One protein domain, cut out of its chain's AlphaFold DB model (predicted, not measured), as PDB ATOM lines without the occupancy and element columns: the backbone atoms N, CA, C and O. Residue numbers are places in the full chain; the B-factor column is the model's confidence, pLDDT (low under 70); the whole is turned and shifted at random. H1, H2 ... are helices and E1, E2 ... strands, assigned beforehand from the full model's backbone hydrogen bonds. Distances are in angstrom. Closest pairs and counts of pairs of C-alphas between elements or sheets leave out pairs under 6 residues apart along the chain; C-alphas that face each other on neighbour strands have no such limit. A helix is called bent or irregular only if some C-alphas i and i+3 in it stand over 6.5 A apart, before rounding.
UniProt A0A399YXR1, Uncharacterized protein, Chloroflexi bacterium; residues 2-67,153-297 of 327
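AT A GLANCE: This is residues 2 to 67 and 153 to 297 of the 327 residues of an uncharacterized protein of Chloroflexi bacterium (UniProt A0A399YXR1). One very long helix, H1, makes the length of the model: residues 2 to 31 stick out as a free handle, and the rest of H1 runs on nearly straight into a loose body. There its second arm H1b has H2a packed side by side on it, running back the opposite way, with H2b crossing it, while H5, H6 and H7 follow one another in a group that comes close to the bend of H1 through Pro 248 of H5, and H8 begins close to the end of H1b and runs on beyond it. The printed part has 211 residues, with eight named helices and one named strand in the order H1, E1, H2, H3, H4, H5, H6, H7, H8, and is mostly helix. It is extended, with a radius of gyration of the C-alphas of 27.4 A, a rod spanning 113 by 39 by 28 A.

IN THESE COORDINATES: H1, residues 2 to 62, begins at C-alpha 2 (-58.458, 18.211, 92.168). By its hydrogen bonds it was assigned as one helix, but it is bent, with C-alphas 44 and 47 6.8 A apart; its arms are H1a, residues 2 to 44, 63.5 A, and H1b, residues 47 to 62, 21.7 A. E1 is residues 64 to 67. H2, residues 156 to 176, likewise assigned as one helix, is bent, with C-alphas 166 and 169 7.0 A apart; its arms are H2a, residues 156 to 166, 15.8 A, and H2b, residues 169 to 176. H3 is residues 181 to 192, 15.9 A; H4 204 to 207; H5 248 to 254; H6 256 to 259; H7 263 to 274, 16.3 A. H8, residues 286 to 296, 15.7 A, ends at C-alpha 296 (-4.044, -28.705, 14.445).

HOW THE PARTS SIT: H1b, with residues 54 to 61 alone, touches H2a at a shallow tilt of 30 degrees, opposite ways; the closest C-alphas, of Phe 57 and Ala 160, are 5.6 A apart. With residues 47 to 54 alone it touches H2b at a steep tilt of 54 degrees, closest at Gly 51 and Ala 171, C-alphas 5.0 A apart. H2b and H4 only just touch, with 3 pairs of C-alphas within 8 A, closest at Val 172 and Ser 206, 6.3 A. H3 is near H1a, and H5 is near H7. E1 pairs with no named strand. Every O i to N i+4 pair is within hydrogen-bond range in H1b, H2a, H2b, H3 and H7, against 38 of 39 in H1a, 2 of 3 in H5 and 6 of 7 in H8; H4 and H6 are too short for such a pair.

THE WHOLE: The farthest C-alphas, of Arg 2 and Thr 227, are 113.4 A apart. Residues 68 to 152 are not printed, and C-alphas 67 and 153 are 15.2 A apart across the cut. The links H3 to H4, H4 to H5 and H7 to H8 are long. The pLDDT is under 70 at residues 2 to 8, 218 to 234, 275 to 280 and 294 to 297.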
ATOM      1  N   ARG A   2     -59.565  19.212  92.212       55.75
ATOM      2  CA  ARG A   2     -58.458  18.211  92.168       55.75
ATOM      3  C   ARG A   2     -58.811  16.810  91.622       55.75
ATOM      4  O   ARG A   2     -57.956  16.169  91.022       55.75
ATOM      5  N   LYS A   3     -60.051  16.328  91.791       57.62
ATOM      6  CA  LYS A   3     -60.504  15.044  91.203       57.62
ATOM      7  C   LYS A   3     -60.695  15.125  89.681       57.62
ATOM      8  O   LYS A   3     -60.414  14.157  88.988       57.62
ATOM      9  N   PHE A   4     -61.087  16.293  89.169       59.91
ATOM     10  CA  PHE A   4     -61.300  16.532  87.739       59.91
ATOM     11  C   PHE A   4     -59.966  16.601  86.970       59.91
ATOM     12  O   PHE A   4     -59.829  15.981  85.920       59.91
ATOM     13  N   LEU A   5     -58.930  17.225  87.553       60.78
ATOM     14  CA  LEU A   5     -57.573  17.239  86.978       60.78
ATOM     15  C   LEU A   5     -56.933  15.839  86.887       60.78
ATOM     16  O   LEU A   5     -56.251  15.535  85.913       60.78
ATOM     17  N   ARG A   6     -57.169  14.957  87.871       61.38
ATOM     18  CA  ARG A   6     -56.648  13.574  87.848       61.38
ATOM     19  C   ARG A   6     -57.375  12.678  86.841       61.38
ATOM     20  O   ARG A   6     -56.779  11.727  86.341       61.38
ATOM     21  N   PHE A   7     -58.640  12.975  86.549       62.53
ATOM     22  CA  PHE A   7     -59.411  12.261  85.535       62.53
ATOM     23  C   PHE A   7     -58.978  12.672  84.118       62.53
ATOM     24  O   PHE A   7     -58.689  11.801  83.301       62.53
ATOM     25  N   MET A   8     -58.803  13.977  83.859       64.19
ATOM     26  CA  MET A   8     -58.274  14.473  82.576       64.19
ATOM     27  C   MET A   8     -56.863  13.961  82.269       64.19
ATOM     28  O   MET A   8     -56.618  13.499  81.156       64.19
ATOM     29  N   GLY A   9     -55.950  13.970  83.248       71.25
ATOM     30  CA  GLY A   9     -54.581  13.486  83.031       71.25
ATOM     31  C   GLY A   9     -54.511  12.006  82.631       71.25
ATOM     32  O   GLY A   9     -53.683  11.618  81.810       71.25
ATOM     33  N   ARG A  10     -55.424  11.173  83.147       74.06
ATOM     34  CA  ARG A  10     -55.474   9.739  82.822       74.06
ATOM     35  C   ARG A  10     -56.046   9.471  81.426       74.06
ATOM     36  O   ARG A  10     -55.580   8.553  80.756       74.06
ATOM     37  N   SER A  11     -57.011  10.271  80.972       76.56
ATOM     38  CA  SER A  11     -57.524  10.198  79.595       76.56
ATOM     39  C   SER A  11     -56.501  10.690  78.571       76.56
ATOM     40  O   SER A  11     -56.352  10.064  77.526       76.56
ATOM     41  N   PHE A  12     -55.743  11.745  78.887       81.44
ATOM     42  CA  PHE A  12     -54.687  12.253  78.006       81.44
ATOM     43  C   PHE A  12     -53.555  11.233  77.801       81.44
ATOM     44  O   PHE A  12     -53.143  10.988  76.672       81.44
ATOM     45  N   TRP A  13     -53.111  10.559  78.869       83.75
ATOM     46  CA  TRP A  13     -52.104   9.495  78.762       83.75
ATOM     47  C   TRP A  13     -52.580   8.321  77.889       83.75
ATOM     48  O   TRP A  13     -51.841   7.845  77.033       83.75
ATOM     49  N   ARG A  14     -53.843   7.898  78.041       85.19
ATOM     50  CA  ARG A  14     -54.440   6.852  77.190       85.19
ATOM     51  C   ARG A  14     -54.523   7.282  75.727       85.19
ATOM     52  O   ARG A  14     -54.225   6.473  74.856       85.19
ATOM     53  N   PHE A  15     -54.886   8.537  75.459       89.12
ATOM     54  CA  PHE A  15     -54.904   9.083  74.102       89.12
ATOM     55  C   PHE A  15     -53.507   9.066  73.474       89.12
ATOM     56  O   PHE A  15     -53.365   8.605  72.350       89.12
ATOM     57  N   MET A  16     -52.474   9.482  74.212       90.06
ATOM     58  CA  MET A  16     -51.094   9.481  73.719       90.06
ATOM     59  C   MET A  16     -50.596   8.065  73.385       90.06
ATOM     60  O   MET A  16     -49.987   7.869  72.335       90.06
ATOM     61  N   VAL A  17     -50.895   7.069  74.231       91.19
ATOM     62  CA  VAL A  17     -50.527   5.665  73.966       91.19
ATOM     63  C   VAL A  17     -51.277   5.115  72.751       91.19
ATOM     64  O   VAL A  17     -50.651   4.524  71.876       91.19
ATOM     65  N   ILE A  18     -52.592   5.335  72.656       92.50
ATOM     66  CA  ILE A  18     -53.401   4.868  71.517       92.50
ATOM     67  C   ILE A  18     -52.955   5.552  70.221       92.50
ATOM     68  O   ILE A  18     -52.797   4.886  69.204       92.50
ATOM     69  N   PHE A  19     -52.702   6.861  70.254       94.25
ATOM     70  CA  PHE A  19     -52.226   7.613  69.097       94.25
ATOM     71  C   PHE A  19     -50.855   7.116  68.627       94.25
ATOM     72  O   PHE A  19     -50.683   6.840  67.443       94.25
ATOM     73  N   SER A  20     -49.900   6.928  69.544       94.69
ATOM     74  CA  SER A  20     -48.581   6.375  69.209       94.69
ATOM     75  C   SER A  20     -48.682   4.955  68.648       94.69
ATOM     76  O   SER A  20     -48.003   4.642  67.671       94.69
ATOM     77  N   PHE A  21     -49.560   4.121  69.211       95.94
ATOM     78  CA  PHE A  21     -49.806   2.776  68.703       95.94
ATOM     79  C   PHE A  21     -50.392   2.800  67.288       95.94
ATOM     80  O   PHE A  21     -49.912   2.072  66.425       95.94
ATOM     81  N   ILE A  22     -51.373   3.671  67.022       96.50
ATOM     82  CA  ILE A  22     -51.977   3.824  65.692       96.50
ATOM     83  C   ILE A  22     -50.939   4.311  64.680       96.50
ATOM     84  O   ILE A  22     -50.830   3.721  63.612       96.50
ATOM     85  N   VAL A  23     -50.156   5.346  65.000       96.81
ATOM     86  CA  VAL A  23     -49.133   5.868  64.077       96.81
ATOM     87  C   VAL A  23     -48.085   4.801  63.768       96.81
ATOM     88  O   VAL A  23     -47.742   4.616  62.604       96.81
ATOM     89  N   ASN A  24     -47.614   4.063  64.776       96.75
ATOM     90  CA  ASN A  24     -46.645   2.990  64.557       96.75
ATOM     91  C   ASN A  24     -47.250   1.832  63.747       96.75
ATOM     92  O   ASN A  24     -46.611   1.319  62.837       96.75
ATOM     93  N   LEU A  25     -48.505   1.455  64.016       96.75
ATOM     94  CA  LEU A  25     -49.211   0.437  63.235       96.75
ATOM     95  C   LEU A  25     -49.353   0.859  61.767       96.75
ATOM     96  O   LEU A  25     -49.071   0.062  60.876       96.75
ATOM     97  N   VAL A  26     -49.747   2.109  61.511       97.06
ATOM     98  CA  VAL A  26     -49.842   2.659  60.152       97.06
ATOM     99  C   VAL A  26     -48.471   2.665  59.479       97.06
ATOM    100  O   VAL A  26     -48.371   2.243  58.332       97.06
ATOM    101  N   LEU A  27     -47.410   3.069  60.183       96.88
ATOM    102  CA  LEU A  27     -46.042   3.030  59.662       96.88
ATOM    103  C   LEU A  27     -45.639   1.607  59.250       96.88
ATOM    104  O   LEU A  27     -45.142   1.408  58.145       96.88
ATOM    105  N   VAL A  28     -45.898   0.613  60.106       95.75
ATOM    106  CA  VAL A  28     -45.611  -0.798  59.810       95.75
ATOM    107  C   VAL A  28     -46.383  -1.260  58.576       95.75
ATOM    108  O   VAL A  28     -45.790  -1.855  57.680       95.75
ATOM    109  N   VAL A  29     -47.676  -0.941  58.477       95.81
ATOM    110  CA  VAL A  29     -48.488  -1.277  57.296       95.81
ATOM    111  C   VAL A  29     -47.925  -0.626  56.029       95.81
ATOM    112  O   VAL A  29     -47.814  -1.294  55.005       95.81
ATOM    113  N   VAL A  30     -47.516   0.645  56.091       96.69
ATOM    114  CA  VAL A  30     -46.899   1.344  54.952       96.69
ATOM    115  C   VAL A  30     -45.594   0.667  54.528       96.69
ATOM    116  O   VAL A  30     -45.395   0.437  53.338       96.69
ATOM    117  N   VAL A  31     -44.729   0.295  55.474       94.19
ATOM    118  CA  VAL A  31     -43.474  -0.419  55.176       94.19
ATOM    119  C   VAL A  31     -43.749  -1.774  54.521       94.19
ATOM    120  O   VAL A  31     -43.075  -2.124  53.554       94.19
ATOM    121  N   LEU A  32     -44.758  -2.514  54.991       92.94
ATOM    122  CA  LEU A  32     -45.153  -3.789  54.383       92.94
ATOM    123  C   LEU A  32     -45.649  -3.611  52.942       92.94
ATOM    124  O   LEU A  32     -45.282  -4.392  52.067       92.94
ATOM    125  N   ILE A  33     -46.442  -2.571  52.671       94.25
ATOM    126  CA  ILE A  33     -46.899  -2.267  51.307       94.25
ATOM    127  C   ILE A  33     -45.705  -1.904  50.416       94.25
ATOM    128  O   ILE A  33     -45.571  -2.459  49.328       94.25
ATOM    129  N   LEU A  34     -44.809  -1.028  50.883       94.31
ATOM    130  CA  LEU A  34     -43.632  -0.610  50.115       94.31
ATOM    131  C   LEU A  34     -42.715  -1.786  49.775       94.31
ATOM    132  O   LEU A  34     -42.271  -1.919  48.636       94.31
ATOM    133  N   ALA A  35     -42.455  -2.668  50.731       91.06
ATOM    134  CA  ALA A  35     -41.631  -3.841  50.484       91.06
ATOM    135  C   ALA A  35     -42.317  -4.849  49.544       91.06
ATOM    136  O   ALA A  35     -41.651  -5.388  48.666       91.06
ATOM    137  N   ALA A  36     -43.641  -5.032  49.632       91.38
ATOM    138  CA  ALA A  36     -44.375  -5.829  48.646       91.38
ATOM    139  C   ALA A  36     -44.246  -5.243  47.227       91.38
ATOM    140  O   ALA A  36     -43.958  -5.982  46.288       91.38
ATOM    141  N   THR A  37     -44.371  -3.917  47.073       92.31
ATOM    142  CA  THR A  37     -44.155  -3.258  45.772       92.31
ATOM    143  C   THR A  37     -42.708  -3.356  45.292       92.31
ATOM    144  O   THR A  37     -42.466  -3.438  44.093       92.31
ATOM    145  N   LEU A  38     -41.736  -3.383  46.206       92.38
ATOM    146  CA  LEU A  38     -40.326  -3.524  45.854       92.38
ATOM    147  C   LEU A  38     -40.018  -4.923  45.307       92.38
ATOM    148  O   LEU A  38     -39.283  -5.029  44.329       92.38
ATOM    149  N   PHE A  39     -40.598  -5.977  45.893       93.69
ATOM    150  CA  PHE A  39     -40.478  -7.340  45.363       93.69
ATOM    151  C   PHE A  39     -41.122  -7.472  43.982       93.69
ATOM    152  O   PHE A  39     -40.543  -8.089  43.093       93.69
ATOM    153  N   ASP A  40     -42.271  -6.829  43.779       92.31
ATOM    154  CA  ASP A  40     -42.948  -6.802  42.483       92.31
ATOM    155  C   ASP A  40     -42.092  -6.111  41.405       92.31
ATOM    156  O   ASP A  40     -41.834  -6.674  40.341       92.31
ATOM    157  N   ILE A  41     -41.541  -4.929  41.711       92.19
ATOM    158  CA  ILE A  41     -40.622  -4.206  40.816       92.19
ATOM    159  C   ILE A  41     -39.353  -5.023  40.551       92.19
ATOM    160  O   ILE A  41     -38.873  -5.060  39.419       92.19
ATOM    161  N   LYS A  42     -38.793  -5.677  41.573       92.75
ATOM    162  CA  LYS A  42     -37.616  -6.538  41.423       92.75
ATOM    163  C   LYS A  42     -37.884  -7.647  40.409       92.75
ATOM    164  O   LYS A  42     -37.153  -7.741  39.427       92.75
ATOM    165  N   HIS A  43     -38.948  -8.416  40.622       90.38
ATOM    166  CA  HIS A  43     -39.281  -9.588  39.819       90.38
ATOM    167  C   HIS A  43     -39.713  -9.227  38.392       90.38
ATOM    168  O   HIS A  43     -39.271  -9.846  37.427       90.38
ATOM    169  N   ASN A  44     -40.549  -8.198  38.243       90.31
ATOM    170  CA  ASN A  44     -41.156  -7.868  36.954       90.31
ATOM    171  C   ASN A  44     -40.370  -6.834  36.145       90.31
ATOM    172  O   ASN A  44     -40.586  -6.716  34.943       90.31
ATOM    173  N   ILE A  45     -39.480  -6.052  36.757       91.06
ATOM    174  CA  ILE A  45     -38.797  -4.950  36.062       91.06
ATOM    175  C   ILE A  45     -37.287  -5.076  36.198       91.06
ATOM    176  O   ILE A  45     -36.591  -5.159  35.188       91.06
ATOM    177  N   ALA A  46     -36.758  -5.082  37.419       92.06
ATOM    178  CA  ALA A  46     -35.316  -4.993  37.613       92.06
ATOM    179  C   ALA A  46     -34.593  -6.254  37.113       92.06
ATOM    180  O   ALA A  46     -33.609  -6.137  36.384       92.06
ATOM    181  N   GLU A  47     -35.075  -7.446  37.480       90.81
ATOM    182  CA  GLU A  47     -34.446  -8.716  37.098       90.81
ATOM    183  C   GLU A  47     -34.461  -8.943  35.589       90.81
ATOM    184  O   GLU A  47     -33.388  -9.184  35.029       90.81
ATOM    185  N   PRO A  48     -35.601  -8.796  34.890       91.00
ATOM    186  CA  PRO A  48     -35.644  -9.033  33.453       91.00
ATOM    187  C   PRO A  48     -34.850  -7.992  32.656       91.00
ATOM    188  O   PRO A  48     -34.312  -8.309  31.596       91.00
ATOM    189  N   LEU A  49     -34.734  -6.755  33.156       91.75
ATOM    190  CA  LEU A  49     -33.939  -5.713  32.505       91.75
ATOM    191  C   LEU A  49     -32.441  -5.898  32.744       91.75
ATOM    192  O   LEU A  49     -31.683  -6.000  31.786       91.75
ATOM    193  N   VAL A  50     -31.997  -5.935  34.001       93.06
ATOM    194  CA  VAL A  50     -30.564  -6.001  34.328       93.06
ATOM    195  C   VAL A  50     -30.006  -7.384  34.005       93.06
ATOM    196  O   VAL A  50     -28.960  -7.490  33.367       93.06
ATOM    197  N   GLY A  51     -30.731  -8.439  34.383       91.38
ATOM    198  CA  GLY A  51     -30.377  -9.816  34.049       91.38
ATOM    199  C   GLY A  51     -30.440 -10.066  32.545       91.38
ATOM    200  O   GLY A  51     -29.515 -10.654  31.995       91.38
ATOM    201  N   GLY A  52     -31.467  -9.552  31.859       91.06
ATOM    202  CA  GLY A  52     -31.587  -9.660  30.403       91.06
ATOM    203  C   GLY A  52     -30.484  -8.920  29.644       91.06
ATOM    204  O   GLY A  52     -29.957  -9.457  28.673       91.06
ATOM    205  N   LEU A  53     -30.091  -7.723  30.095       93.06
ATOM    206  CA  LEU A  53     -28.971  -6.977  29.511       93.06
ATOM    207  C   LEU A  53     -27.642  -7.704  29.716       93.06
ATOM    208  O   LEU A  53     -26.913  -7.911  28.750       93.06
ATOM    209  N   TYR A  54     -27.342  -8.129  30.947       94.25
ATOM    210  CA  TYR A  54     -26.130  -8.900  31.224       94.25
ATOM    211  C   TYR A  54     -26.086 -10.191  30.395       94.25
ATOM    212  O   TYR A  54     -25.100 -10.443  29.708       94.25
ATOM    213  N   SER A  55     -27.187 -10.946  30.381       93.38
ATOM    214  CA  SER A  55     -27.363 -12.151  29.564       93.38
ATOM    215  C   SER A  55     -27.092 -11.884  28.081       93.38
ATOM    216  O   SER A  55     -26.327 -12.615  27.457       93.38
ATOM    217  N   ALA A  56     -27.641 -10.800  27.525       92.25
ATOM    218  CA  ALA A  56     -27.417 -10.418  26.133       92.25
ATOM    219  C   ALA A  56     -25.954 -10.053  25.839       92.25
ATOM    220  O   ALA A  56     -25.472 -10.349  24.749       92.25
ATOM    221  N   PHE A  57     -25.233  -9.438  26.783       93.81
ATOM    222  CA  PHE A  57     -23.806  -9.160  26.606       93.81
ATOM    223  C   PHE A  57     -22.941 -10.417  26.704       93.81
ATOM    224  O   PHE A  57     -21.944 -10.496  25.990       93.81
ATOM    225  N   VAL A  58     -23.315 -11.396  27.532       92.38
ATOM    226  CA  VAL A  58     -22.679 -12.727  27.518       92.38
ATOM    227  C   VAL A  58     -22.927 -13.409  26.175       92.38
ATOM    228  O   VAL A  58     -21.980 -13.793  25.498       92.38
ATOM    229  N   GLY A  59     -24.175 -13.418  25.704       91.00
ATOM    230  CA  GLY A  59     -24.495 -13.899  24.362       91.00
ATOM    231  C   GLY A  59     -23.759 -13.142  23.252       91.00
ATOM    232  O   GLY A  59     -23.421 -13.719  22.230       91.00
ATOM    233  N   LEU A  60     -23.462 -11.854  23.420       92.50
ATOM    234  CA  LEU A  60     -22.687 -11.104  22.433       92.50
ATOM    235  C   LEU A  60     -21.208 -11.521  22.403       92.50
ATOM    236  O   LEU A  60     -20.624 -11.559  21.324       92.50
ATOM    237  N   GLU A  61     -20.599 -11.829  23.551       91.25
ATOM    238  CA  GLU A  61     -19.221 -12.346  23.614       91.25
ATOM    239  C   GLU A  61     -19.092 -13.683  22.872       91.25
ATOM    240  O   GLU A  61     -18.155 -13.876  22.093       91.25
ATOM    241  N   ASP A  62     -20.083 -14.549  23.057       88.75
ATOM    242  CA  ASP A  62     -20.124 -15.903  22.507       88.75
ATOM    243  C   ASP A  62     -20.629 -15.974  21.053       88.75
ATOM    244  O   ASP A  62     -20.606 -17.032  20.417       88.75
ATOM    245  N   ALA A  63     -21.106 -14.856  20.503       89.69
ATOM    246  CA  ALA A  63     -21.679 -14.812  19.167       89.69
ATOM    247  C   ALA A  63     -20.614 -14.877  18.063       89.69
ATOM    248  O   ALA A  63     -19.442 -14.539  18.234       89.69
ATOM    249  N   THR A  64     -21.050 -15.274  16.870       86.75
ATOM    250  CA  THR A  64     -20.211 -15.373  15.673       86.75
ATOM    251  C   THR A  64     -20.812 -14.562  14.532       86.75
ATOM    252  O   THR A  64     -22.015 -14.642  14.280       86.75
ATOM    253  N   ILE A  65     -19.979 -13.827  13.801       85.38
ATOM    254  CA  ILE A  65     -20.357 -13.208  12.528       85.38
ATOM    255  C   ILE A  65     -20.206 -14.252  11.435       85.38
ATOM    256  O   ILE A  65     -19.137 -14.828  11.290       85.38
ATOM    257  N   ASP A  66     -21.245 -14.439  10.635       78.94
ATOM    258  CA  ASP A  66     -21.240 -15.324   9.478       78.94
ATOM    259  C   ASP A  66     -21.451 -14.487   8.212       78.94
ATOM    260  O   ASP A  66     -22.512 -13.882   8.026       78.94
ATOM    261  N   TRP A  67     -20.410 -14.375   7.386       77.50
ATOM    262  CA  TRP A  67     -20.393 -13.461   6.246       77.50
ATOM    263  C   TRP A  67     -19.685 -14.051   5.027       77.50
ATOM    264  O   TRP A  67     -18.673 -14.729   5.161       77.50
ATOM    265  N   GLU A 153     -12.870 -12.987  19.280       88.25
ATOM    266  CA  GLU A 153     -11.594 -12.781  18.582       88.25
ATOM    267  C   GLU A 153     -11.517 -11.420  17.866       88.25
ATOM    268  O   GLU A 153     -10.584 -11.154  17.109       88.25
ATOM    269  N   THR A 154     -12.505 -10.549  18.071       90.25
ATOM    270  CA  THR A 154     -12.591  -9.233  17.425       90.25
ATOM    271  C   THR A 154     -12.492  -8.107  18.444       90.25
ATOM    272  O   THR A 154     -12.676  -8.308  19.636       90.25
ATOM    273  N   GLN A 155     -12.308  -6.875  17.970       90.75
ATOM    274  CA  GLN A 155     -12.338  -5.679  18.823       90.75
ATOM    275  C   GLN A 155     -13.701  -5.438  19.495       90.75
ATOM    276  O   GLN A 155     -13.783  -4.712  20.483       90.75
ATOM    277  N   LEU A 156     -14.784  -6.035  18.980       91.94
ATOM    278  CA  LEU A 156     -16.101  -5.927  19.605       91.94
ATOM    279  C   LEU A 156     -16.154  -6.668  20.951       91.94
ATOM    280  O   LEU A 156     -16.976  -6.318  21.801       91.94
ATOM    281  N   TYR A 157     -15.239  -7.621  21.169       93.00
ATOM    282  CA  TYR A 157     -15.042  -8.292  22.450       93.00
ATOM    283  C   TYR A 157     -14.815  -7.301  23.588       93.00
ATOM    284  O   TYR A 157     -15.495  -7.383  24.604       93.00
ATOM    285  N   ASP A 158     -13.923  -6.326  23.406       94.69
ATOM    286  CA  ASP A 158     -13.567  -5.374  24.464       94.69
ATOM    287  C   ASP A 158     -14.788  -4.562  24.920       94.69
ATOM    288  O   ASP A 158     -14.989  -4.316  26.113       94.69
ATOM    289  N   VAL A 159     -15.652  -4.194  23.968       93.62
ATOM    290  CA  VAL A 159     -16.900  -3.472  24.240       93.62
ATOM    291  C   VAL A 159     -17.900  -4.371  24.963       93.62
ATOM    292  O   VAL A 159     -18.448  -3.968  25.992       93.62
ATOM    293  N   ALA A 160     -18.123  -5.592  24.466       93.06
ATOM    294  CA  ALA A 160     -19.025  -6.556  25.095       93.06
ATOM    295  C   ALA A 160     -18.571  -6.889  26.526       93.06
ATOM    296  O   ALA A 160     -19.361  -6.798  27.467       93.06
ATOM    297  N   ARG A 161     -17.275  -7.156  26.709       94.69
ATOM    298  CA  ARG A 161     -16.652  -7.463  27.996       94.69
ATOM    299  C   ARG A 161     -16.753  -6.301  28.977       94.69
ATOM    300  O   ARG A 161     -17.072  -6.517  30.145       94.69
ATOM    301  N   SER A 162     -16.528  -5.068  28.521       94.62
ATOM    302  CA  SER A 162     -16.705  -3.884  29.368       94.62
ATOM    303  C   SER A 162     -18.140  -3.775  29.879       94.62
ATOM    304  O   SER A 162     -18.349  -3.487  31.057       94.62
ATOM    305  N   LEU A 163     -19.133  -4.009  29.018       94.31
ATOM    306  CA  LEU A 163     -20.541  -3.951  29.410       94.31
ATOM    307  C   LEU A 163     -20.895  -5.085  30.376       94.31
ATOM    308  O   LEU A 163     -21.548  -4.836  31.386       94.31
ATOM    309  N   GLN A 164     -20.396  -6.299  30.146       93.31
ATOM    310  CA  GLN A 164     -20.566  -7.389  31.107       93.31
ATOM    311  C   GLN A 164     -20.006  -7.038  32.481       93.31
ATOM    312  O   GLN A 164     -20.738  -7.143  33.455       93.31
ATOM    313  N   LEU A 165     -18.764  -6.557  32.571       94.25
ATOM    314  CA  LEU A 165     -18.138  -6.214  33.854       94.25
ATOM    315  C   LEU A 165     -18.918  -5.134  34.622       94.25
ATOM    316  O   LEU A 165     -18.905  -5.115  35.852       94.25
ATOM    317  N   MET A 166     -19.612  -4.240  33.911       94.38
ATOM    318  CA  MET A 166     -20.461  -3.216  34.524       94.38
ATOM    319  C   MET A 166     -21.775  -3.785  35.074       94.38
ATOM    320  O   MET A 166     -22.239  -3.339  36.125       94.38
ATOM    321  N   PHE A 167     -22.388  -4.741  34.371       93.94
ATOM    322  CA  PHE A 167     -23.722  -5.254  34.703       93.94
ATOM    323  C   PHE A 167     -23.712  -6.572  35.482       93.94
ATOM    324  O   PHE A 167     -24.669  -6.834  36.204       93.94
ATOM    325  N   GLU A 168     -22.642  -7.360  35.413       94.44
ATOM    326  CA  GLU A 168     -22.463  -8.618  36.144       94.44
ATOM    327  C   GLU A 168     -22.699  -8.465  37.652       94.44
ATOM    328  O   GLU A 168     -23.592  -9.138  38.173       94.44
ATOM    329  N   PRO A 169     -22.004  -7.563  38.382       94.94
ATOM    330  CA  PRO A 169     -22.207  -7.457  39.824       94.94
ATOM    331  C   PRO A 169     -23.639  -7.037  40.168       94.94
ATOM    332  O   PRO A 169     -24.171  -7.466  41.188       94.94
ATOM    333  N   LEU A 170     -24.283  -6.234  39.316       94.44
ATOM    334  CA  LEU A 170     -25.667  -5.809  39.512       94.44
ATOM    335  C   LEU A 170     -26.646  -6.957  39.263       94.44
ATOM    336  O   LEU A 170     -27.555  -7.154  40.064       94.44
ATOM    337  N   ALA A 171     -26.454  -7.725  38.191       93.38
ATOM    338  CA  ALA A 171     -27.312  -8.849  37.837       93.38
ATOM    339  C   ALA A 171     -27.211  -9.976  38.876       93.38
ATOM    340  O   ALA A 171     -28.235 -10.472  39.346       93.38
ATOM    341  N   VAL A 172     -25.989 -10.327  39.294       94.44
ATOM    342  CA  VAL A 172     -25.750 -11.358  40.315       94.44
ATOM    343  C   VAL A 172     -26.290 -10.916  41.675       94.44
ATOM    344  O   VAL A 172     -27.016 -11.681  42.313       94.44
ATOM    345  N   ALA A 173     -26.015  -9.675  42.096       93.69
ATOM    346  CA  ALA A 173     -26.554  -9.140  43.345       93.69
ATOM    347  C   ALA A 173     -28.079  -9.141  43.353       93.69
ATOM    348  O   ALA A 173     -28.682  -9.584  44.325       93.69
ATOM    349  N   LEU A 174     -28.701  -8.686  42.266       93.19
ATOM    350  CA  LEU A 174     -30.151  -8.624  42.151       93.19
ATOM    351  C   LEU A 174     -30.800 -10.008  42.227       93.19
ATOM    352  O   LEU A 174     -31.817 -10.159  42.902       93.19
ATOM    353  N   TYR A 175     -30.185 -11.013  41.602       92.00
ATOM    354  CA  TYR A 175     -30.661 -12.393  41.657       92.00
ATOM    355  C   TYR A 175     -30.544 -12.996  43.067       92.00
ATOM    356  O   TYR A 175     -31.425 -13.734  43.499       92.00
ATOM    357  N   ASN A 176     -29.486 -12.646  43.806       92.81
ATOM    358  CA  ASN A 176     -29.267 -13.099  45.185       92.81
ATOM    359  C   ASN A 176     -30.066 -12.301  46.234       92.81
ATOM    360  O   ASN A 176     -30.063 -12.663  47.412       92.81
ATOM    361  N   LEU A 177     -30.736 -11.210  45.845       93.12
ATOM    362  CA  LEU A 177     -31.623 -10.483  46.749       93.12
ATOM    363  C   LEU A 177     -32.919 -11.278  46.998       93.12
ATOM    364  O   LEU A 177     -33.417 -11.941  46.085       93.12
ATOM    365  N   PRO A 178     -33.530 -11.140  48.188       92.38
ATOM    366  CA  PRO A 178     -34.773 -11.821  48.527       92.38
ATOM    367  C   PRO A 178     -35.896 -11.551  47.525       92.38
ATOM    368  O   PRO A 178     -36.145 -10.397  47.164       92.38
ATOM    369  N   GLN A 179     -36.602 -12.605  47.124       89.81
ATOM    370  CA  GLN A 179     -37.782 -12.520  46.254       89.81
ATOM    371  C   GLN A 179     -39.082 -12.301  47.026       89.81
ATOM    372  O   GLN A 179     -40.094 -11.877  46.474       89.81
ATOM    373  N   ASN A 180     -39.084 -12.641  48.310       91.31
ATOM    374  CA  ASN A 180     -40.279 -12.630  49.133       91.31
ATOM    375  C   ASN A 180     -39.933 -12.349  50.596       91.31
ATOM    376  O   ASN A 180     -38.776 -12.326  51.016       91.31
ATOM    377  N   TRP A 181     -40.981 -12.173  51.396       90.25
ATOM    378  CA  TRP A 181     -40.864 -11.940  52.831       90.25
ATOM    379  C   TRP A 181     -40.156 -13.065  53.587       90.25
ATOM    380  O   TRP A 181     -39.447 -12.780  54.546       90.25
ATOM    381  N   GLY A 182     -40.323 -14.321  53.169       90.88
ATOM    382  CA  GLY A 182     -39.669 -15.459  53.816       90.88
ATOM    383  C   GLY A 182     -38.150 -15.373  53.699       90.88
ATOM    384  O   GLY A 182     -37.442 -15.424  54.704       90.88
ATOM    385  N   GLU A 183     -37.660 -15.148  52.484       90.94
ATOM    386  CA  GLU A 183     -36.239 -14.937  52.206       90.94
ATOM    387  C   GLU A 183     -35.717 -13.643  52.835       90.94
ATOM    388  O   GLU A 183     -34.601 -13.616  53.345       90.94
ATOM    389  N   ALA A 184     -36.525 -12.578  52.867       91.25
ATOM    390  CA  ALA A 184     -36.124 -11.315  53.479       91.25
ATOM    391  C   ALA A 184     -35.932 -11.456  54.994       91.25
ATOM    392  O   ALA A 184     -34.971 -10.920  55.546       91.25
ATOM    393  N   PHE A 185     -36.804 -12.213  55.669       91.44
ATOM    394  CA  PHE A 185     -36.626 -12.534  57.084       91.44
ATOM    395  C   PHE A 185     -35.448 -13.479  57.322       91.44
ATOM    396  O   PHE A 185     -34.746 -13.305  58.316       91.44
ATOM    397  N   ALA A 186     -35.196 -14.431  56.421       90.69
ATOM    398  CA  ALA A 186     -34.019 -15.294  56.502       90.69
ATOM    399  C   ALA A 186     -32.718 -14.483  56.374       90.69
ATOM    400  O   ALA A 186     -31.837 -14.607  57.221       90.69
ATOM    401  N   LEU A 187     -32.643 -13.586  55.386       90.31
ATOM    402  CA  LEU A 187     -31.516 -12.675  55.186       90.31
ATOM    403  C   LEU A 187     -31.316 -11.752  56.393       90.31
ATOM    404  O   LEU A 187     -30.199 -11.591  56.879       90.31
ATOM    405  N   ALA A 188     -32.396 -11.157  56.909       90.75
ATOM    406  CA  ALA A 188     -32.330 -10.317  58.101       90.75
ATOM    407  C   ALA A 188     -31.867 -11.112  59.332       90.75
ATOM    408  O   ALA A 188     -31.078 -10.600  60.124       90.75
ATOM    409  N   GLY A 189     -32.322 -12.358  59.486       92.81
ATOM    410  CA  GLY A 189     -31.879 -13.261  60.544       92.81
ATOM    411  C   GLY A 189     -30.389 -13.582  60.452       92.81
ATOM    412  O   GLY A 189     -29.693 -13.503  61.463       92.81
ATOM    413  N   ASP A 190     -29.893 -13.863  59.247       90.25
ATOM    414  CA  ASP A 190     -28.474 -14.120  58.993       90.25
ATOM    415  C   ASP A 190     -27.610 -12.899  59.356       90.25
ATOM    416  O   ASP A 190     -26.697 -13.004  60.180       90.25
ATOM    417  N   VAL A 191     -27.989 -11.705  58.881       92.81
ATOM    418  CA  VAL A 191     -27.312 -10.433  59.207       92.81
ATOM    419  C   VAL A 191     -27.314 -10.153  60.712       92.81
ATOM    420  O   VAL A 191     -26.287  -9.780  61.280       92.81
ATOM    421  N   LEU A 192     -28.453 -10.348  61.383       92.50
ATOM    422  CA  LEU A 192     -28.571 -10.148  62.832       92.50
ATOM    423  C   LEU A 192     -27.752 -11.167  63.637       92.50
ATOM    424  O   LEU A 192     -27.336 -10.859  64.753       92.50
ATOM    425  N   SER A 193     -27.497 -12.354  63.082       93.31
ATOM    426  CA  SER A 193     -26.642 -13.374  63.698       93.31
ATOM    427  C   SER A 193     -25.138 -13.143  63.477       93.31
ATOM    428  O   SER A 193     -24.317 -13.885  64.019       93.31
ATOM    429  N   GLY A 194     -24.769 -12.087  62.741       90.56
ATOM    430  CA  GLY A 194     -23.385 -11.739  62.409       90.56
ATOM    431  C   GLY A 194     -22.907 -12.299  61.066       90.56
ATOM    432  O   GLY A 194     -21.725 -12.171  60.747       90.56
ATOM    433  N   GLY A 195     -23.807 -12.899  60.280       89.06
ATOM    434  CA  GLY A 195     -23.548 -13.308  58.906       89.06
ATOM    435  C   GLY A 195     -23.303 -12.100  58.000       89.06
ATOM    436  O   GLY A 195     -23.946 -11.056  58.132       89.06
ATOM    437  N   GLN A 196     -22.349 -12.228  57.078       86.62
ATOM    438  CA  GLN A 196     -22.159 -11.264  55.997       86.62
ATOM    439  C   GLN A 196     -22.847 -11.815  54.748       86.62
ATOM    440  O   GLN A 196     -22.325 -12.759  54.149       86.62
ATOM    441  N   PRO A 197     -24.001 -11.261  54.342       86.25
ATOM    442  CA  PRO A 197     -24.691 -11.740  53.159       86.25
ATOM    443  C   PRO A 197     -23.820 -11.499  51.928       86.25
ATOM    444  O   PRO A 197     -23.485 -10.362  51.590       86.25
ATOM    445  N   ASN A 198     -23.447 -12.583  51.253       89.44
ATOM    446  CA  ASN A 198     -22.667 -12.508  50.030       89.44
ATOM    447  C   ASN A 198     -23.598 -12.393  48.819       89.44
ATOM    448  O   ASN A 198     -23.968 -13.389  48.201       89.44
ATOM    449  N   LEU A 199     -23.952 -11.157  48.463       90.19
ATOM    450  CA  LEU A 199     -24.786 -10.875  47.291       90.19
ATOM    451  C   LEU A 199     -24.089 -11.213  45.966       90.19
ATOM    452  O   LEU A 199     -24.751 -11.320  44.945       90.19
ATOM    453  N   LEU A 200     -22.771 -11.414  45.965       93.44
ATOM    454  CA  LEU A 200     -22.000 -11.775  44.774       93.44
ATOM    455  C   LEU A 200     -21.662 -13.272  44.736       93.44
ATOM    456  O   LEU A 200     -20.776 -13.693  43.995       93.44
ATOM    457  N   ALA A 201     -22.338 -14.088  45.550       92.50
ATOM    458  CA  ALA A 201     -22.189 -15.533  45.496       92.50
ATOM    459  C   ALA A 201     -22.651 -16.077  44.135       92.50
ATOM    460  O   ALA A 201     -23.650 -15.619  43.574       92.50
ATOM    461  N   GLN A 202     -21.936 -17.081  43.625       92.06
ATOM    462  CA  GLN A 202     -22.343 -17.780  42.409       92.06
ATOM    463  C   GLN A 202     -23.701 -18.462  42.617       92.06
ATOM    464  O   GLN A 202     -23.950 -19.083  43.651       92.06
ATOM    465  N   ASN A 203     -24.563 -18.358  41.613       90.06
ATOM    466  CA  ASN A 203     -25.896 -18.939  41.572       90.06
ATOM    467  C   ASN A 203     -26.167 -19.561  40.187       90.06
ATOM    468  O   ASN A 203     -25.325 -19.518  39.291       90.06
ATOM    469  N   ALA A 204     -27.345 -20.161  40.005       87.69
ATOM    470  CA  ALA A 204     -27.708 -20.809  38.742       87.69
ATOM    471  C   ALA A 204     -27.639 -19.846  37.542       87.69
ATOM    472  O   ALA A 204     -27.182 -20.235  36.471       87.69
ATOM    473  N   PHE A 205     -28.034 -18.585  37.741       88.06
ATOM    474  CA  PHE A 205     -27.969 -17.556  36.710       88.06
ATOM    475  C   PHE A 205     -26.525 -17.157  36.383       88.06
ATOM    476  O   PHE A 205     -26.176 -17.090  35.214       88.06
ATOM    477  N   SER A 206     -25.653 -16.956  37.375       89.25
ATOM    478  CA  SER A 206     -24.252 -16.585  37.122       89.25
ATOM    479  C   SER A 206     -23.455 -17.695  36.430       89.25
ATOM    480  O   SER A 206     -22.480 -17.411  35.749       89.25
ATOM    481  N   LEU A 207     -23.840 -18.961  36.628       89.50
ATOM    482  CA  LEU A 207     -23.189 -20.105  35.983       89.50
ATOM    483  C   LEU A 207     -23.594 -20.260  34.515       89.50
ATOM    484  O   LEU A 207     -22.794 -20.730  33.711       89.50
ATOM    485  N   ARG A 208     -24.833 -19.894  34.172       87.12
ATOM    486  CA  ARG A 208     -25.351 -19.974  32.805       87.12
ATOM    487  C   ARG A 208     -26.276 -18.786  32.509       87.12
ATOM    488  O   ARG A 208     -27.494 -18.952  32.445       87.12
ATOM    489  N   PRO A 209     -25.710 -17.577  32.356       89.75
ATOM    490  CA  PRO A 209     -26.504 -16.359  32.219       89.75
ATOM    491  C   PRO A 209     -27.132 -16.234  30.833       89.75
ATOM    492  O   PRO A 209     -28.188 -15.620  30.694       89.75
ATOM    493  N   TRP A 210     -26.511 -16.822  29.809       90.94
ATOM    494  CA  TRP A 210     -27.035 -16.875  28.451       90.94
ATOM    495  C   TRP A 210     -27.678 -18.245  28.193       90.94
ATOM    496  O   TRP A 210     -27.005 -19.266  28.362       90.94
ATOM    497  N   PRO A 211     -28.969 -18.304  27.805       87.25
ATOM    498  CA  PRO A 211     -29.603 -19.572  27.479       87.25
ATOM    499  C   PRO A 211     -28.950 -20.180  26.242       87.25
ATOM    500  O   PRO A 211     -28.640 -21.357  26.284       87.25
ATOM    501  N   GLY A 212     -28.675 -19.383  25.206       88.44
ATOM    502  CA  GLY A 212     -28.091 -19.810  23.938       88.44
ATOM    503  C   GLY A 212     -28.658 -19.017  22.758       88.44
ATOM    504  O   GLY A 212     -29.547 -18.180  22.920       88.44
ATOM    505  N   PHE A 213     -28.147 -19.265  21.555       89.06
ATOM    506  CA  PHE A 213     -28.605 -18.611  20.329       89.06
ATOM    507  C   PHE A 213     -29.815 -19.319  19.732       89.06
ATOM    508  O   PHE A 213     -29.889 -20.546  19.736       89.06
ATOM    509  N   SER A 214     -30.718 -18.545  19.125       87.00
ATOM    510  CA  SER A 214     -31.833 -19.062  18.315       87.00
ATOM    511  C   SER A 214     -31.371 -19.780  17.041       87.00
ATOM    512  O   SER A 214     -32.153 -20.450  16.376       87.00
ATOM    513  N   ARG A 215     -30.096 -19.623  16.668       84.31
ATOM    514  CA  ARG A 215     -29.508 -20.209  15.468       84.31
ATOM    515  C   ARG A 215     -28.056 -20.610  15.714       84.31
ATOM    516  O   ARG A 215     -27.307 -19.855  16.325       84.31
ATOM    517  N   THR A 216     -27.654 -21.772  15.210       80.75
ATOM    518  CA  THR A 216     -26.275 -22.277  15.336       80.75
ATOM    519  C   THR A 216     -25.290 -21.563  14.413       80.75
ATOM    520  O   THR A 216     -25.660 -21.174  13.304       80.75
ATOM    521  N   ALA A 217     -24.009 -21.539  14.790       71.62
ATOM    522  CA  ALA A 217     -22.915 -21.054  13.939       71.62
ATOM    523  C   ALA A 217     -22.495 -22.028  12.808       71.62
ATOM    524  O   ALA A 217     -21.698 -21.649  11.956       71.62
ATOM    525  N   GLY A 218     -23.024 -23.263  12.783       67.94
ATOM    526  CA  GLY A 218     -22.630 -24.321  11.834       67.94
ATOM    527  C   GLY A 218     -21.286 -24.990  12.185       67.94
ATOM    528  O   GLY A 218     -20.542 -24.499  13.030       67.94
ATOM    529  N   LEU A 219     -20.971 -26.143  11.580       58.34
ATOM    530  CA  LEU A 219     -19.777 -26.965  11.871       58.34
ATOM    531  C   LEU A 219     -18.857 -27.101  10.637       58.34
ATOM    532  O   LEU A 219     -19.297 -26.862   9.526       58.34
ATOM    533  N   ASN A 220     -17.577 -27.457  10.832       49.78
ATOM    534  CA  ASN A 220     -16.658 -28.026   9.821       49.78
ATOM    535  C   ASN A 220     -16.775 -27.498   8.387       49.78
ATOM    536  O   ASN A 220     -17.091 -28.251   7.467       49.78
ATOM    537  N   TYR A 221     -16.454 -26.226   8.168       57.28
ATOM    538  CA  TYR A 221     -16.286 -25.713   6.812       57.28
ATOM    539  C   TYR A 221     -14.994 -26.285   6.203       57.28
ATOM    540  O   TYR A 221     -13.913 -26.020   6.734       57.28
ATOM    541  N   PRO A 222     -15.065 -27.079   5.118       51.28
ATOM    542  CA  PRO A 222     -13.882 -27.441   4.352       51.28
ATOM    543  C   PRO A 222     -13.171 -26.172   3.865       51.28
ATOM    544  O   PRO A 222     -13.829 -25.244   3.393       51.28
ATOM    545  N   LEU A 223     -11.835 -26.148   3.942       47.66
ATOM    546  CA  LEU A 223     -11.009 -25.069   3.376       47.66
ATOM    547  C   LEU A 223     -11.194 -24.906   1.852       47.66
ATOM    548  O   LEU A 223     -10.919 -23.835   1.320       47.66
ATOM    549  N   ASP A 224     -11.700 -25.933   1.169       49.25
ATOM    550  CA  ASP A 224     -12.012 -25.929  -0.261       49.25
ATOM    551  C   ASP A 224     -13.510 -25.702  -0.495       49.25
ATOM    552  O   ASP A 224     -14.253 -26.658  -0.713       49.25
ATOM    553  N   LEU A 225     -13.997 -24.458  -0.468       42.88
ATOM    554  CA  LEU A 225     -15.385 -24.165  -0.859       42.88
ATOM    555  C   LEU A 225     -15.512 -22.857  -1.644       42.88
ATOM    556  O   LEU A 225     -16.020 -21.851  -1.161       42.88
ATOM    557  N   LEU A 226     -15.076 -22.920  -2.902       43.78
ATOM    558  CA  LEU A 226     -15.291 -21.894  -3.928       43.78
ATOM    559  C   LEU A 226     -16.626 -22.054  -4.675       43.78
ATOM    560  O   LEU A 226     -17.069 -21.123  -5.339       43.78
ATOM    561  N   THR A 227     -17.269 -23.225  -4.584       44.34
ATOM    562  CA  THR A 227     -18.485 -23.550  -5.359       44.34
ATOM    563  C   THR A 227     -19.382 -24.638  -4.760       44.34
ATOM    564  O   THR A 227     -20.465 -24.872  -5.300       44.34
ATOM    565  N   ALA A 228     -18.986 -25.335  -3.687       50.34
ATOM    566  CA  ALA A 228     -19.801 -26.445  -3.197       50.34
ATOM    567  C   ALA A 228     -20.954 -25.953  -2.297       50.34
ATOM    568  O   ALA A 228     -20.767 -25.031  -1.496       50.34
ATOM    569  N   PRO A 229     -22.155 -26.550  -2.425       55.28
ATOM    570  CA  PRO A 229     -23.270 -26.266  -1.534       55.28
ATOM    571  C   PRO A 229     -22.849 -26.506  -0.084       55.28
ATOM    572  O   PRO A 229     -22.078 -27.426   0.191       55.28
ATOM    573  N   VAL A 230     -23.363 -25.676   0.832       57.72
ATOM    574  CA  VAL A 230     -23.149 -25.839   2.278       57.72
ATOM    575  C   VAL A 230     -23.455 -27.298   2.626       57.72
ATOM    576  O   VAL A 230     -24.583 -27.730   2.362       57.72
ATOM    577  N   PRO A 231     -22.487 -28.074   3.154       59.34
ATOM    578  CA  PRO A 231     -22.758 -29.439   3.578       59.34
ATOM    579  C   PRO A 231     -23.981 -29.444   4.505       59.34
ATOM    580  O   PRO A 231     -24.119 -28.508   5.293       59.34
ATOM    581  N   PRO A 232     -24.882 -30.438   4.425       61.91
ATOM    582  CA  PRO A 232     -26.090 -30.471   5.253       61.91
ATOM    583  C   PRO A 232     -25.812 -30.273   6.752       61.91
ATOM    584  O   PRO A 232     -26.585 -29.608   7.433       61.91
ATOM    585  N   ASP A 233     -24.658 -30.754   7.223       59.03
ATOM    586  CA  ASP A 233     -24.183 -30.642   8.610       59.03
ATOM    587  C   ASP A 233     -23.722 -29.218   9.005       59.03
ATOM    588  O   ASP A 233     -23.474 -28.931  10.176       59.03
ATOM    589  N   ASN A 234     -23.616 -28.307   8.033       64.69
ATOM    590  CA  ASN A 234     -23.049 -26.964   8.174       64.69
ATOM    591  C   ASN A 234     -24.101 -25.859   7.966       64.69
ATOM    592  O   ASN A 234     -23.764 -24.668   7.923       64.69
ATOM    593  N   VAL A 235     -25.370 -26.239   7.784       70.25
ATOM    594  CA  VAL A 235     -26.491 -25.303   7.660       70.25
ATOM    595  C   VAL A 235     -26.878 -24.813   9.057       70.25
ATOM    596  O   VAL A 235     -27.096 -25.640   9.939       70.25
ATOM    597  N   PRO A 236     -26.998 -23.492   9.279       76.44
ATOM    598  CA  PRO A 236     -27.505 -22.973  10.539       76.44
ATOM    599  C   PRO A 236     -28.893 -23.539  10.850       76.44
ATOM    600  O   PRO A 236     -29.828 -23.353  10.068       76.44
ATOM    601  N   LEU A 237     -29.028 -24.209  11.991       80.31
ATOM    602  CA  LEU A 237     -30.294 -24.765  12.455       80.31
ATOM    603  C   LEU A 237     -30.958 -23.799  13.431       80.31
ATOM    604  O   LEU A 237     -30.275 -23.153  14.227       80.31
ATOM    605  N   ASP A 238     -32.283 -23.701  13.347       86.19
ATOM    606  CA  ASP A 238     -33.089 -23.004  14.347       86.19
ATOM    607  C   ASP A 238     -33.180 -23.882  15.597       86.19
ATOM    608  O   ASP A 238     -33.534 -25.061  15.518       86.19
ATOM    609  N   THR A 239     -32.805 -23.320  16.737       86.50
ATOM    610  CA  THR A 239     -32.739 -24.034  18.017       86.50
ATOM    611  C   THR A 239     -34.050 -23.932  18.784       86.50
ATOM    612  O   THR A 239     -34.239 -24.641  19.770       86.50
ATOM    613  N   GLY A 240     -34.952 -23.034  18.370       87.62
ATOM    614  CA  GLY A 240     -36.168 -22.706  19.110       87.62
ATOM    615  C   GLY A 240     -35.929 -21.862  20.368       87.62
ATOM    616  O   GLY A 240     -36.889 -21.529  21.062       87.62
ATOM    617  N   ILE A 241     -34.680 -21.493  20.666       89.56
ATOM    618  CA  ILE A 241     -34.347 -20.633  21.804       89.56
ATOM    619  C   ILE A 241     -34.714 -19.198  21.476       89.56
ATOM    620  O   ILE A 241     -34.472 -18.699  20.376       89.56
ATOM    621  N   ILE A 242     -35.268 -18.508  22.460       90.12
ATOM    622  CA  ILE A 242     -35.667 -17.118  22.347       90.12
ATOM    623  C   ILE A 242     -34.978 -16.251  23.404       90.12
ATOM    624  O   ILE A 242     -34.754 -16.691  24.536       90.12
ATOM    625  N   PRO A 243     -34.670 -14.982  23.080       85.44
ATOM    626  CA  PRO A 243     -34.133 -14.049  24.059       85.44
ATOM    627  C   PRO A 243     -35.101 -13.871  25.233       85.44
ATOM    628  O   PRO A 243     -36.285 -13.566  25.033       85.44
ATOM    629  N   ALA A 244     -34.576 -14.040  26.447       80.50
ATOM    630  CA  ALA A 244     -35.324 -13.913  27.696       80.50
ATOM    631  C   ALA A 244     -35.545 -12.456  28.148       80.50
ATOM    632  O   ALA A 244     -36.287 -12.224  29.096       80.50
ATOM    633  N   GLY A 245     -34.900 -11.481  27.498       74.38
ATOM    634  CA  GLY A 245     -34.953 -10.074  27.901       74.38
ATOM    635  C   GLY A 245     -36.314  -9.404  27.677       74.38
ATOM    636  O   GLY A 245     -37.068  -9.785  26.783       74.38
ATOM    637  N   GLY A 246     -36.574  -8.356  28.467       82.56
ATOM    638  CA  GLY A 246     -37.779  -7.520  28.396       82.56
ATOM    639  C   GLY A 246     -38.596  -7.538  29.690       82.56
ATOM    640  O   GLY A 246     -38.535  -8.485  30.461       82.56
ATOM    641  N   ILE A 247     -39.366  -6.476  29.948       89.81
ATOM    642  CA  ILE A 247     -40.329  -6.439  31.064       89.81
ATOM    643  C   ILE A 247     -41.488  -7.383  30.703       89.81
ATOM    644  O   ILE A 247     -42.122  -7.108  29.684       89.81
ATOM    645  N   PRO A 248     -41.830  -8.419  31.496       89.31
ATOM    646  CA  PRO A 248     -42.785  -9.458  31.109       89.31
ATOM    647  C   PRO A 248     -44.123  -8.928  30.595       89.31
ATOM    648  O   PRO A 248     -44.576  -9.343  29.540       89.31
ATOM    649  N   LEU A 249     -44.711  -7.933  31.269       88.56
ATOM    650  CA  LEU A 249     -45.979  -7.328  30.836       88.56
ATOM    651  C   LEU A 249     -45.887  -6.623  29.475       88.56
ATOM    652  O   LEU A 249     -46.840  -6.629  28.701       88.56
ATOM    653  N   LEU A 250     -44.755  -5.976  29.188       91.38
ATOM    654  CA  LEU A 250     -44.548  -5.300  27.904       91.38
ATOM    655  C   LEU A 250     -44.162  -6.299  26.817       91.38
ATOM    656  O   LEU A 250     -44.562  -6.160  25.666       91.38
ATOM    657  N   ASP A 251     -43.389  -7.308  27.188       90.69
ATOM    658  CA  ASP A 251     -42.925  -8.343  26.289       90.69
ATOM    659  C   ASP A 251     -44.055  -9.304  25.893       90.69
ATOM    660  O   ASP A 251     -44.141  -9.691  24.732       90.69
ATOM    661  N   GLU A 252     -44.995  -9.600  26.792       92.94
ATOM    662  CA  GLU A 252     -46.223 -10.340  26.486       92.94
ATOM    663  C   GLU A 252     -47.083  -9.611  25.451       92.94
ATOM    664  O   GLU A 252     -47.606 -10.239  24.531       92.94
ATOM    665  N   ALA A 253     -47.169  -8.281  25.537       92.88
ATOM    666  CA  ALA A 253     -47.885  -7.485  24.543       92.88
ATOM    667  C   ALA A 253     -47.236  -7.561  23.147       92.88
ATOM    668  O   ALA A 253     -47.934  -7.438  22.139       92.88
ATOM    669  N   LEU A 254     -45.917  -7.772  23.075       92.62
ATOM    670  CA  LEU A 254     -45.172  -7.900  21.818       92.62
ATOM    671  C   LEU A 254     -45.111  -9.348  21.306       92.62
ATOM    672  O   LEU A 254     -45.102  -9.575  20.095       92.62
ATOM    673  N   ARG A 255     -45.049 -10.326  22.214       92.56
ATOM    674  CA  ARG A 255     -44.840 -11.755  21.935       92.56
ATOM    675  C   ARG A 255     -45.864 -12.632  22.674       92.56
ATOM    676  O   ARG A 255     -45.462 -13.531  23.415       92.56
ATOM    677  N   PRO A 256     -47.181 -12.459  22.459       93.62
ATOM    678  CA  PRO A 256     -48.199 -13.200  23.208       93.62
ATOM    679  C   PRO A 256     -48.049 -14.722  23.063       93.62
ATOM    680  O   PRO A 256     -48.244 -15.465  24.021       93.62
ATOM    681  N   GLN A 257     -47.607 -15.198  21.896       93.75
ATOM    682  CA  GLN A 257     -47.366 -16.615  21.609       93.75
ATOM    683  C   GLN A 257     -46.282 -17.275  22.479       93.75
ATOM    684  O   GLN A 257     -46.247 -18.500  22.575       93.75
ATOM    685  N   VAL A 258     -45.379 -16.489  23.072       92.25
ATOM    686  CA  VAL A 258     -44.343 -16.988  23.989       92.25
ATOM    687  C   VAL A 258     -44.929 -17.184  25.386       92.25
ATOM    688  O   VAL A 258     -44.668 -18.189  26.045       92.25
ATOM    689  N   TYR A 259     -45.768 -16.251  25.829       93.12
ATOM    690  CA  TYR A 259     -46.373 -16.275  27.161       93.12
ATOM    691  C   TYR A 259     -47.514 -17.284  27.264       93.12
ATOM    692  O   TYR A 259     -47.671 -17.914  28.309       93.12
ATOM    693  N   THR A 260     -48.214 -17.572  26.162       93.19
ATOM    694  CA  THR A 260     -49.145 -18.713  26.105       93.19
ATOM    695  C   THR A 260     -48.450 -20.064  26.311       93.19
ATOM    696  O   THR A 260     -49.105 -21.022  26.712       93.19
ATOM    697  N   GLN A 261     -47.135 -20.140  26.081       91.50
ATOM    698  CA  GLN A 261     -46.302 -21.328  26.307       91.50
ATOM    699  C   GLN A 261     -45.574 -21.309  27.667       91.50
ATOM    700  O   GLN A 261     -44.738 -22.170  27.931       91.50
ATOM    701  N   GLY A 262     -45.886 -20.350  28.547       90.81
ATOM    702  CA  GLY A 262     -45.264 -20.221  29.871       90.81
ATOM    703  C   GLY A 262     -44.082 -19.246  29.935       90.81
ATOM    704  O   GLY A 262     -43.376 -19.214  30.940       90.81
ATOM    705  N   GLY A 263     -43.869 -18.444  28.889       91.56
ATOM    706  CA  GLY A 263     -42.849 -17.396  28.852       91.56
ATOM    707  C   GLY A 263     -41.482 -17.878  28.348       91.56
ATOM    708  O   GLY A 263     -41.283 -19.074  28.112       91.56
ATOM    709  N   PRO A 264     -40.509 -16.959  28.187       91.06
ATOM    710  CA  PRO A 264     -39.216 -17.279  27.581       91.06
ATOM    711  C   PRO A 264     -38.445 -18.400  28.279       91.06
ATOM    712  O   PRO A 264     -37.856 -19.242  27.611       91.06
ATOM    713  N   GLY A 265     -38.488 -18.458  29.614       89.56
ATOM    714  CA  GLY A 265     -37.813 -19.508  30.379       89.56
ATOM    715  C   GLY A 265     -38.356 -20.911  30.087       89.56
ATOM    716  O   GLY A 265     -37.575 -21.838  29.892       89.56
ATOM    717  N   MET A 266     -39.682 -21.063  29.991       90.69
ATOM    718  CA  MET A 266     -40.320 -22.348  29.675       90.69
ATOM    719  C   MET A 266     -40.099 -22.762  28.220       90.69
ATOM    720  O   MET A 266     -39.821 -23.933  27.953       90.69
ATOM    721  N   VAL A 267     -40.182 -21.807  27.288       91.75
ATOM    722  CA  VAL A 267     -39.886 -22.054  25.870       91.75
ATOM    723  C   VAL A 267     -38.434 -22.499  25.703       91.75
ATOM    724  O   VAL A 267     -38.194 -23.521  25.071       91.75
ATOM    725  N   ASN A 268     -37.483 -21.810  26.340       90.81
ATOM    726  CA  ASN A 268     -36.067 -22.166  26.277       90.81
ATOM    727  C   ASN A 268     -35.789 -23.520  26.930       90.81
ATOM    728  O   ASN A 268     -35.137 -24.352  26.317       90.81
ATOM    729  N   ALA A 269     -36.346 -23.804  28.112       88.81
ATOM    730  CA  ALA A 269     -36.198 -25.119  28.742       88.81
ATOM    731  C   ALA A 269     -36.753 -26.255  27.861       88.81
ATOM    732  O   ALA A 269     -36.170 -27.338  27.786       88.81
ATOM    733  N   THR A 270     -37.861 -26.001  27.156       89.62
ATOM    734  CA  THR A 270     -38.440 -26.957  26.204       89.62
ATOM    735  C   THR A 270     -37.561 -27.105  24.966       89.62
ATOM    736  O   THR A 270     -37.338 -28.228  24.530       89.62
ATOM    737  N   ALA A 271     -37.035 -26.006  24.420       88.06
ATOM    738  CA  ALA A 271     -36.121 -26.004  23.280       88.06
ATOM    739  C   ALA A 271     -34.811 -26.743  23.593       88.06
ATOM    740  O   ALA A 271     -34.333 -27.524  22.773       88.06
ATOM    741  N   GLU A 272     -34.279 -26.570  24.802       83.38
ATOM    742  CA  GLU A 272     -33.104 -27.288  25.299       83.38
ATOM    743  C   GLU A 272     -33.356 -28.793  25.414       83.38
ATOM    744  O   GLU A 272     -32.517 -29.591  25.002       83.38
ATOM    745  N   PHE A 273     -34.521 -29.196  25.930       81.19
ATOM    746  CA  PHE A 273     -34.890 -30.609  26.037       81.19
ATOM    747  C   PHE A 273     -35.225 -31.236  24.677       81.19
ATOM    748  O   PHE A 273     -34.922 -32.402  24.426       81.19
ATOM    749  N   ALA A 274     -35.870 -30.466  23.800       79.44
ATOM    750  CA  ALA A 274     -36.264 -30.894  22.466       79.44
ATOM    751  C   ALA A 274     -35.085 -30.939  21.493       79.44
ATOM    752  O   ALA A 274     -35.191 -31.656  20.503       79.44
ATOM    753  N   SER A 275     -33.995 -30.211  21.767       65.56
ATOM    754  CA  SER A 275     -32.755 -30.222  20.987       65.56
ATOM    755  C   SER A 275     -31.941 -31.479  21.304       65.56
ATOM    756  O   SER A 275     -31.163 -31.498  22.260       65.56
ATOM    757  N   PRO A 276     -32.053 -32.559  20.513       47.84
ATOM    758  CA  PRO A 276     -31.369 -33.801  20.797       47.84
ATOM    759  C   PRO A 276     -30.003 -33.714  20.114       47.84
ATOM    760  O   PRO A 276     -29.883 -34.021  18.936       47.84
ATOM    761  N   ALA A 277     -28.966 -33.259  20.813       49.50
ATOM    762  CA  ALA A 277     -27.561 -33.445  20.413       49.50
ATOM    763  C   ALA A 277     -27.101 -32.929  19.016       49.50
ATOM    764  O   ALA A 277     -26.004 -33.290  18.594       49.50
ATOM    765  N   GLN A 278     -27.873 -32.108  18.287       54.69
ATOM    766  CA  GLN A 278     -27.628 -31.866  16.848       54.69
ATOM    767  C   GLN A 278     -27.549 -30.405  16.388       54.69
ATOM    768  O   GLN A 278     -27.363 -30.169  15.200       54.69
ATOM    769  N   ALA A 279     -27.642 -29.420  17.281       62.97
ATOM    770  CA  ALA A 279     -27.456 -28.013  16.929       62.97
ATOM    771  C   ALA A 279     -26.062 -27.543  17.387       62.97
ATOM    772  O   ALA A 279     -25.974 -26.827  18.379       62.97
ATOM    773  N   PRO A 280     -24.952 -27.987  16.765       68.81
ATOM    774  CA  PRO A 280     -23.612 -27.702  17.266       68.81
ATOM    775  C   PRO A 280     -23.418 -26.190  17.449       68.81
ATOM    776  O   PRO A 280     -23.755 -25.397  16.569       68.81
ATOM    777  N   PHE A 281     -22.890 -25.800  18.613       77.88
ATOM    778  CA  PHE A 281     -22.515 -24.423  18.960       77.88
ATOM    779  C   PHE A 281     -23.640 -23.411  19.195       77.88
ATOM    780  O   PHE A 281     -23.397 -22.205  19.180       77.88
ATOM    781  N   TRP A 282     -24.870 -23.861  19.436       82.81
ATOM    782  CA  TRP A 282     -25.943 -22.978  19.910       82.81
ATOM    783  C   TRP A 282     -25.623 -22.296  21.253       82.81
ATOM    784  O   TRP A 282     -26.166 -21.241  21.561       82.81
ATOM    785  N   ASP A 283     -24.746 -22.903  22.042       82.50
ATOM    786  CA  ASP A 283     -24.246 -22.421  23.325       82.50
ATOM    787  C   ASP A 283     -23.051 -21.464  23.184       82.50
ATOM    788  O   ASP A 283     -22.512 -21.028  24.193       82.50
ATOM    789  N   GLY A 284     -22.616 -21.152  21.955       81.75
ATOM    790  CA  GLY A 284     -21.448 -20.302  21.706       81.75
ATOM    791  C   GLY A 284     -20.107 -21.028  21.631       81.75
ATOM    792  O   GLY A 284     -19.088 -20.412  21.314       81.75
ATOM    793  N   SER A 285     -20.080 -22.352  21.812       84.00
ATOM    794  CA  SER A 285     -18.830 -23.133  21.824       84.00
ATOM    795  C   SER A 285     -18.093 -23.200  20.472       84.00
ATOM    796  O   SER A 285     -17.004 -23.773  20.378       84.00
ATOM    797  N   TYR A 286     -18.630 -22.575  19.413       81.44
ATOM    798  CA  TYR A 286     -18.016 -22.522  18.076       81.44
ATOM    799  C   TYR A 286     -16.595 -21.978  18.130       81.44
ATOM    800  O   TYR A 286     -15.681 -22.454  17.456       81.44
ATOM    801  N   ALA A 287     -16.408 -20.952  18.946       77.50
ATOM    802  CA  ALA A 287     -15.154 -20.247  19.021       77.50
ATOM    803  C   ALA A 287     -14.050 -21.121  19.658       77.50
ATOM    804  O   ALA A 287     -12.903 -21.094  19.215       77.50
ATOM    805  N   ASP A 288     -14.402 -21.955  20.641       82.00
ATOM    806  CA  ASP A 288     -13.480 -22.936  21.233       82.00
ATOM    807  C   ASP A 288     -13.171 -24.076  20.266       82.00
ATOM    808  O   ASP A 288     -12.018 -24.487  20.116       82.00
ATOM    809  N   TYR A 289     -14.193 -24.535  19.547       79.69
ATOM    810  CA  TYR A 289     -14.038 -25.531  18.497       79.69
ATOM    811  C   TYR A 289     -13.059 -25.077  17.408       79.69
ATOM    812  O   TYR A 289     -12.128 -25.805  17.052       79.69
ATOM    813  N   ARG A 290     -13.226 -23.844  16.916       75.25
ATOM    814  CA  ARG A 290     -12.363 -23.253  15.889       75.25
ATOM    815  C   ARG A 290     -10.926 -23.087  16.378       75.25
ATOM    816  O   ARG A 290     -10.006 -23.442  15.643       75.25
ATOM    817  N   ALA A 291     -10.721 -22.610  17.606       74.69
ATOM    818  CA  ALA A 291      -9.390 -22.536  18.209       74.69
ATOM    819  C   ALA A 291      -8.715 -23.920  18.260       74.69
ATOM    820  O   ALA A 291      -7.547 -24.054  17.886       74.69
ATOM    821  N   GLY A 292      -9.467 -24.964  18.627       77.12
ATOM    822  CA  GLY A 292      -8.997 -26.349  18.596       77.12
ATOM    823  C   GLY A 292      -8.540 -26.800  17.204       77.12
ATOM    824  O   GLY A 292      -7.454 -27.366  17.074       77.12
ATOM    825  N   ILE A 293      -9.302 -26.490  16.150       70.38
ATOM    826  CA  ILE A 293      -8.915 -26.814  14.765       70.38
ATOM    827  C   ILE A 293      -7.661 -26.048  14.335       70.38
ATOM    828  O   ILE A 293      -6.756 -26.638  13.747       70.38
ATOM    829  N   LEU A 294      -7.572 -24.746  14.626       67.06
ATOM    830  CA  LEU A 294      -6.438 -23.918  14.197       67.06
ATOM    831  C   LEU A 294      -5.111 -24.380  14.808       67.06
ATOM    832  O   LEU A 294      -4.082 -24.304  14.143       67.06
ATOM    833  N   THR A 295      -5.124 -24.921  16.030       67.25
ATOM    834  CA  THR A 295      -3.916 -25.522  16.629       67.25
ATOM    835  C   THR A 295      -3.455 -26.812  15.942       67.25
ATOM    836  O   THR A 295      -2.300 -27.203  16.099       67.25
ATOM    837  N   GLN A 296      -4.329 -27.463  15.170       62.50
ATOM    838  CA  GLN A 296      -4.044 -28.705  14.445       62.50
ATOM    839  C   GLN A 296      -3.779 -28.479  12.950       62.50
ATOM    840  O   GLN A 296      -3.288 -29.383  12.273       62.50
ATOM    841  N   ALA A 297      -4.103 -27.295  12.422       57.06
ATOM    842  CA  ALA A 297      -3.875 -26.972  11.023       57.06
ATOM    843  C   ALA A 297      -2.363 -26.972  10.715       57.06
ATOM    844  O   ALA A 297      -1.582 -26.406  11.489       57.06
TER     845      ALA A 297